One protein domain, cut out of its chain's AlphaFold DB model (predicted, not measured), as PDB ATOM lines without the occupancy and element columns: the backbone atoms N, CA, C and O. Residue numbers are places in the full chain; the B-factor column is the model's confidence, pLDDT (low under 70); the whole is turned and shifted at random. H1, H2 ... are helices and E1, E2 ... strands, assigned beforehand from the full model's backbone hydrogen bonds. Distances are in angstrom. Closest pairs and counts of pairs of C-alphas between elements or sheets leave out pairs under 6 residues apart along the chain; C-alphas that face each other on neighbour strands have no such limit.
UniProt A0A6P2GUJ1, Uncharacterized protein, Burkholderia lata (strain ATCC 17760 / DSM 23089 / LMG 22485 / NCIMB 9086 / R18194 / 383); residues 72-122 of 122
ATOM      1  N   GLY A  72      45.414  33.876  49.952       96.31
ATOM      2  CA  GLY A  72      45.246  33.247  48.644       96.31
ATOM      3  C   GLY A  72      44.732  34.204  47.579       96.31
ATOM      4  O   GLY A  72      44.913  35.415  47.678       96.31
ATOM      5  N   ARG A  73      44.102  33.663  46.534       97.81
ATOM      6  CA  ARG A  73      43.396  34.452  45.515       97.81
ATOM      7  C   ARG A  73      41.908  34.487  45.826       97.81
ATOM      8  O   ARG A  73      41.313  33.453  46.085       97.81
ATOM      9  N   CYS A  74      41.318  35.676  45.783       97.81
ATOM     10  CA  CYS A  74      39.881  35.842  45.945       97.81
ATOM     11  C   CYS A  74      39.145  35.322  44.707       97.81
ATOM     12  O   CYS A  74      39.381  35.827  43.612       97.81
ATOM     13  N   ASP A  75      38.189  34.413  44.891       97.19
ATOM     14  CA  ASP A  75      37.421  33.811  43.794       97.19
ATOM     15  C   ASP A  75      36.609  34.837  42.972       97.19
ATOM     16  O   ASP A  75      36.342  34.616  41.795       97.19
ATOM     17  N   TRP A  76      36.212  35.970  43.563       96.00
ATOM     18  CA  TRP A  76      35.353  36.961  42.890       96.00
ATOM     19  C   TRP A  76      36.106  38.049  42.130       96.00
ATOM     20  O   TRP A  76      35.585  38.603  41.168       96.00
ATOM     21  N   CYS A  77      37.298  38.432  42.588       96.81
ATOM     22  CA  CYS A  77      38.071  39.504  41.946       96.81
ATOM     23  C   CYS A  77      39.435  39.061  41.432       96.81
ATOM     24  O   CYS A  77      40.158  39.888  40.878       96.81
ATOM     25  N   ASP A  78      39.793  37.797  41.659       97.44
ATOM     26  CA  ASP A  78      41.030  37.152  41.225       97.44
ATOM     27  C   ASP A  78      42.326  37.821  41.742       97.44
ATOM     28  O   ASP A  78      43.441  37.533  41.306       97.44
ATOM     29  N   ARG A  79      42.205  38.729  42.719       97.75
ATOM     30  CA  ARG A  79      43.344  39.385  43.376       97.75
ATOM     31  C   ARG A  79      43.831  38.574  44.565       97.75
ATOM     32  O   ARG A  79      43.045  37.918  45.247       97.75
ATOM     33  N   HIS A  80      45.130  38.674  44.834       97.75
ATOM     34  CA  HIS A  80      45.710  38.133  46.057       97.75
ATOM     35  C   HIS A  80      45.207  38.909  47.281       97.75
ATOM     36  O   HIS A  80      45.117  40.139  47.238       97.75
ATOM     37  N   ALA A  81      44.888  38.192  48.352       97.19
ATOM     38  CA  ALA A  81      44.382  38.735  49.602       97.19
ATOM     39  C   ALA A  81      44.862  37.889  50.788       97.19
ATOM     40  O   ALA A  81      45.107  36.693  50.637       97.19
ATOM     41  N   THR A  82      44.980  38.520  51.954       96.94
ATOM     42  CA  THR A  82      45.393  37.905  53.232       96.94
ATOM     43  C   THR A  82      44.250  37.862  54.253       96.94
ATOM     44  O   THR A  82      44.459  37.606  55.437       96.94
ATOM     45  N   ASP A  83      43.035  38.174  53.803       96.69
ATOM     46  CA  ASP A  83      41.815  38.291  54.598       96.69
ATOM     47  C   ASP A  83      40.650  37.483  53.998       96.69
ATOM     48  O   ASP A  83      39.481  37.840  54.161       96.69
ATOM     49  N   LEU A  84      40.959  36.391  53.293       97.62
ATOM     50  CA  LEU A  84      39.961  35.518  52.688       97.62
ATOM     51  C   LEU A  84      39.058  34.883  53.749       97.62
ATOM     52  O   LEU A  84      39.495  34.452  54.826       97.62
ATOM     53  N   ARG A  85      37.769  34.827  53.426       95.38
ATOM     54  CA  ARG A  85      36.734  34.165  54.214       95.38
ATOM     55  C   ARG A  85      35.809  33.395  53.292       95.38
ATOM     56  O   ARG A  85      35.438  33.888  52.228       95.38
ATOM     57  N   SER A  86      35.401  32.217  53.746       94.94
ATOM     58  CA  SER A  86      34.415  31.416  53.038       94.94
ATOM     59  C   SER A  86      33.068  32.141  53.022       94.94
ATOM     60  O   SER A  86      32.540  32.535  54.064       94.94
ATOM     61  N   ALA A  87      32.516  32.327  51.831       93.50
ATOM     62  CA  ALA A  87      31.275  33.041  51.586       93.50
ATOM     63  C   ALA A  87      30.446  32.311  50.523       93.50
ATOM     64  O   ALA A  87      30.981  31.670  49.622       93.50
ATOM     65  N   ARG A  88      29.122  32.412  50.636       92.81
ATOM     66  CA  ARG A  88      28.178  31.984  49.596       92.81
ATOM     67  C   ARG A  88      27.642  33.209  48.871       92.81
ATOM     68  O   ARG A  88      27.474  34.262  49.498       92.81
ATOM     69  N   ASP A  89      27.376  33.038  47.583       89.88
ATOM     70  CA  ASP A  89      26.594  33.990  46.806       89.88
ATOM     71  C   ASP A  89      25.103  33.790  47.113       89.88
ATOM     72  O   ASP A  89      24.618  32.656  47.125       89.88
ATOM     73  N   TYR A  90      24.396  34.872  47.433       85.50
ATOM     74  CA  TYR A  90      22.983  34.795  47.792       85.50
ATOM     75  C   TYR A  90      22.105  34.486  46.572       85.50
ATOM     76  O   TYR A  90      21.089  33.811  46.735       85.50
ATOM     77  N   ASP A  91      22.533  34.878  45.367       88.06
ATOM     78  CA  ASP A  91      21.814  34.608  44.115       88.06
ATOM     79  C   ASP A  91      21.851  33.119  43.723       88.06
ATOM     80  O   ASP A  91      20.936  32.612  43.072       88.06
ATOM     81  N   GLU A  92      22.872  32.374  44.167       91.19
ATOM     82  CA  GLU A  92      22.978  30.919  43.960       91.19
ATOM     83  C   GLU A  92      22.225  30.095  45.027       91.19
ATOM     84  O   GLU A  92      22.102  28.868  44.923       91.19
ATOM     85  N   GLY A  93      21.721  30.748  46.078       88.06
ATOM     86  CA  GLY A  93      21.026  30.106  47.189       88.06
ATOM     87  C   GLY A  93      21.896  29.163  48.040       88.06
ATOM     88  O   GLY A  93      23.124  29.103  47.955       88.06
ATOM     89  N   SER A  94      21.248  28.378  48.910       88.25
ATOM     90  CA  SER A  94      21.935  27.525  49.900       88.25
ATOM     91  C   SER A  94      22.675  26.323  49.307       88.25
ATOM     92  O   SER A  94      23.509  25.726  49.988       88.25
ATOM     93  N   TYR A  95      22.368  25.959  48.061       91.44
ATOM     94  CA  TYR A  95      22.997  24.847  47.340       91.44
ATOM     95  C   TYR A  95      24.133  25.299  46.411       91.44
ATOM     96  O   TYR A  95      24.773  24.449  45.796       91.44
ATOM     97  N   GLY A  96      24.400  26.609  46.327       90.81
ATOM     98  CA  GLY A  96      25.490  27.178  45.535       90.81
ATOM     99  C   GLY A  96      26.885  26.774  46.015       90.81
ATOM    100  O   GLY A  96      27.056  26.112  47.049       90.81
ATOM    101  N   ARG A  97      27.912  27.192  45.271       94.25
ATOM    102  CA  ARG A  97      29.308  26.950  45.661       94.25
ATOM    103  C   ARG A  97      29.673  27.801  46.890       94.25
ATOM    104  O   ARG A  97      29.126  28.876  47.124       94.25
ATOM    105  N   VAL A  98      30.617  27.306  47.697       94.88
ATOM    106  CA  VAL A  98      31.315  28.118  48.707       94.88
ATOM    107  C   VAL A  98      32.590  28.679  48.077       94.88
ATOM    108  O   VAL A  98      33.376  27.925  47.500       94.88
ATOM    109  N   TYR A  99      32.760  29.992  48.173       95.38
ATOM    110  CA  TYR A  99      33.862  30.761  47.602       95.38
ATOM    111  C   TYR A  99      34.780  31.294  48.698       95.38
ATOM    112  O   TYR A  99      34.297  31.640  49.776       95.38
ATOM    113  N   ASP A 100      36.066  31.458  48.401       97.00
ATOM    114  CA  ASP A 100      36.998  32.186  49.259       97.00
ATOM    115  C   ASP A 100      37.104  33.644  48.794       97.00
ATOM    116  O   ASP A 100      37.591  33.973  47.707       97.00
ATOM    117  N   VAL A 101      36.590  34.554  49.621       97.31
ATOM    118  CA  VAL A 101      36.322  35.942  49.232       97.31
ATOM    119  C   VAL A 101      37.045  36.906  50.165       97.31
ATOM    120  O   VAL A 101      37.001  36.751  51.382       97.31
ATOM    121  N   CYS A 102      37.707  37.919  49.602       97.88
ATOM    122  CA  CYS A 102      38.361  38.964  50.393       97.88
ATOM    123  C   CYS A 102      37.341  39.908  51.041       97.88
ATOM    124  O   CYS A 102      36.228  40.091  50.526       97.88
ATOM    125  N   ALA A 103      37.728  40.585  52.126       96.94
ATOM    126  CA  ALA A 103      36.807  41.448  52.865       96.94
ATOM    127  C   ALA A 103      36.229  42.578  51.996       96.94
ATOM    128  O   ALA A 103      35.063  42.937  52.141       96.94
ATOM    129  N   ALA A 104      37.003  43.098  51.037       97.50
ATOM    130  CA  ALA A 104      36.544  44.137  50.115       97.50
ATOM    131  C   ALA A 104      35.402  43.666  49.196       97.50
ATOM    132  O   ALA A 104      34.441  44.399  48.966       97.50
ATOM    133  N   CYS A 105      35.493  42.443  48.670       96.75
ATOM    134  CA  CYS A 105      34.444  41.859  47.837       96.75
ATOM    135  C   CYS A 105      33.198  41.521  48.658       96.75
ATOM    136  O   CYS A 105      32.089  41.795  48.208       96.75
ATOM    137  N   ARG A 106      33.380  41.008  49.880       95.25
ATOM    138  CA  ARG A 106      32.266  40.742  50.792       95.25
ATOM    139  C   ARG A 106      31.548  42.025  51.213       95.25
ATOM    140  O   ARG A 106      30.324  42.050  51.241       95.25
ATOM    141  N   LYS A 107      32.297  43.099  51.485       96.12
ATOM    142  CA  LYS A 107      31.732  44.419  51.779       96.12
ATOM    143  C   LYS A 107      30.908  44.942  50.605       96.12
ATOM    144  O   LYS A 107      29.780  45.344  50.829       96.12
ATOM    145  N   ARG A 108      31.436  44.874  49.376       95.12
ATOM    146  CA  ARG A 108      30.701  45.302  48.174       95.12
ATOM    147  C   ARG A 108      29.353  44.589  48.051       95.12
ATOM    148  O   ARG A 108      28.346  45.259  47.929       95.12
ATOM    149  N   GLN A 109      29.333  43.261  48.185       94.56
ATOM    150  CA  GLN A 109      28.082  42.497  48.138       94.56
ATOM    151  C   GLN A 109      27.081  42.944  49.218       94.56
ATOM    152  O   GLN A 109      25.896  43.071  48.944       94.56
ATOM    153  N   ASN A 110      27.548  43.187  50.447       93.94
ATOM    154  CA  ASN A 110      26.679  43.667  51.522       93.94
ATOM    155  C   ASN A 110      26.164  45.093  51.266       93.94
ATOM    156  O   ASN A 110      25.019  45.377  51.595       93.94
ATOM    157  N   ASP A 111      27.002  45.973  50.711       95.62
ATOM    158  CA  ASP A 111      26.620  47.340  50.347       95.62
ATOM    159  C   ASP A 111      25.544  47.311  49.236       95.62
ATOM    160  O   ASP A 111      24.526  47.986  49.366       95.62
ATOM    161  N   ASP A 112      25.723  46.475  48.204       92.75
ATOM    162  CA  ASP A 112      24.762  46.291  47.102       92.75
ATOM    163  C   ASP A 112      23.406  45.759  47.621       92.75
ATOM    164  O   ASP A 112      22.345  46.274  47.264       92.75
ATOM    165  N   LEU A 113      23.437  44.774  48.529       92.06
ATOM    166  CA  LEU A 113      22.245  44.245  49.204       92.06
ATOM    167  C   LEU A 113      21.542  45.299  50.065       92.06
ATOM    168  O   LEU A 113      20.314  45.345  50.100       92.06
ATOM    169  N   GLN A 114      22.305  46.122  50.784       94.31
ATOM    170  CA  GLN A 114      21.737  47.189  51.601       94.31
ATOM    171  C   GLN A 114      21.061  48.245  50.723       94.31
ATOM    172  O   GLN A 114      19.952  48.656  51.044       94.31
ATOM    173  N   GLU A 115      21.670  48.631  49.597       94.75
ATOM    174  CA  GLU A 115      21.055  49.562  48.641       94.75
ATOM    175  C   GLU A 115      19.738  49.006  48.077       94.75
ATOM    176  O   GLU A 115      18.753  49.735  47.938       94.75
ATOM    177  N   GLU A 116      19.699  47.710  47.759       91.38
ATOM    178  CA  GLU A 116      18.474  47.055  47.306       91.38
ATOM    179  C   GLU A 116      17.393  47.072  48.396       91.38
ATOM    180  O   GLU A 116      16.261  47.479  48.128       91.38
ATOM    181  N   LEU A 117      17.741  46.691  49.629       93.88
ATOM    182  CA  LEU A 117      16.825  46.733  50.771       93.88
ATOM    183  C   LEU A 117      16.268  48.142  50.994       93.88
ATOM    184  O   LEU A 117      15.054  48.297  51.120       93.88
ATOM    185  N   ASP A 118      17.130  49.157  50.979       95.62
ATOM    186  CA  ASP A 118      16.730  50.552  51.149       95.62
ATOM    187  C   ASP A 118      15.762  50.983  50.031       95.62
ATOM    188  O   ASP A 118      14.766  51.641  50.297       95.62
ATOM    189  N   ARG A 119      15.965  50.546  48.781       93.38
ATOM    190  CA  ARG A 119      15.062  50.875  47.662       93.38
ATOM    191  C   ARG A 119      13.656  50.282  47.801       93.38
ATOM    192  O   ARG A 119      12.704  50.871  47.293       93.38
ATOM    193  N   TYR A 120      13.525  49.091  48.383       88.12
ATOM    194  CA  TYR A 120      12.244  48.377  48.468       88.12
ATOM    195  C   TYR A 120      11.463  48.647  49.759       88.12
ATOM    196  O   TYR A 120      10.260  48.380  49.790       88.12
ATOM    197  N   TYR A 121      12.128  49.136  50.808       84.88
ATOM    198  CA  TYR A 121      11.544  49.326  52.140       84.88
ATOM    199  C   TYR A 121      11.522  50.788  52.632       84.88
ATOM    200  O   TYR A 121      11.151  51.010  53.788       84.88
ATOM    201  N   ASP A 122      11.866  51.756  51.775       60.72
ATOM    202  CA  ASP A 122      11.626  53.207  51.947       60.72
ATOM    203  C   ASP A 122      10.263  53.621  51.347       60.72
ATOM    204  O   ASP A 122       9.525  54.400  51.998       60.72
TER     205      ASP A 122
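This is residues 72 to 122 of the 122 residues of an uncharacterized protein of Burkholderia lata (strain ATCC 17760 / DSM 23089 / LMG 22485 / NCIMB 9086 / R18194 / 383) (UniProt A0A6P2GUJ1). A two-strand hairpin, E1 and E2, and one long helix, H1, spread as a V from a looped base, residues 72 to 84; residues 114 to 122, of which 114 to 121 belong to H1, stick out. The 51 printed residues include two strands, then one helix; the sheet is antiparallel and the class mixed. The whole is loose and elongated, radius of gyration of the C-alphas 12.3 A, spanning 39 by 24 by 13 A.

Look first at residues 72 to 73, paired antiparallel with residues 80 to 81. Next, E1, residues 85 to 88, and E2, residues 98 to 101, form an antiparallel hairpin at 133 degrees; N 87 and O 99 are within hydrogen-bond range, 2.8 A. A tight link leads to H1, residues 103 to 121, where every O i to N i+4 pair is within hydrogen-bond range. The closest C-alphas of E1 and H1, Arg 85 and Ala 103, are 7.4 A apart.

Find C-alpha 85 at (36.734, 34.165, 54.214), where E1 begins, 10.0 A long; E2 measures 9.3 A. H1 runs 26.5 A to C-alpha 121 at (11.544, 49.326, 52.140).

Gly 72 and Asp 122 have the farthest C-alphas, 39.2 A. The printed part has no cut and no long link between elements; only residue 122 is under pLDDT 70.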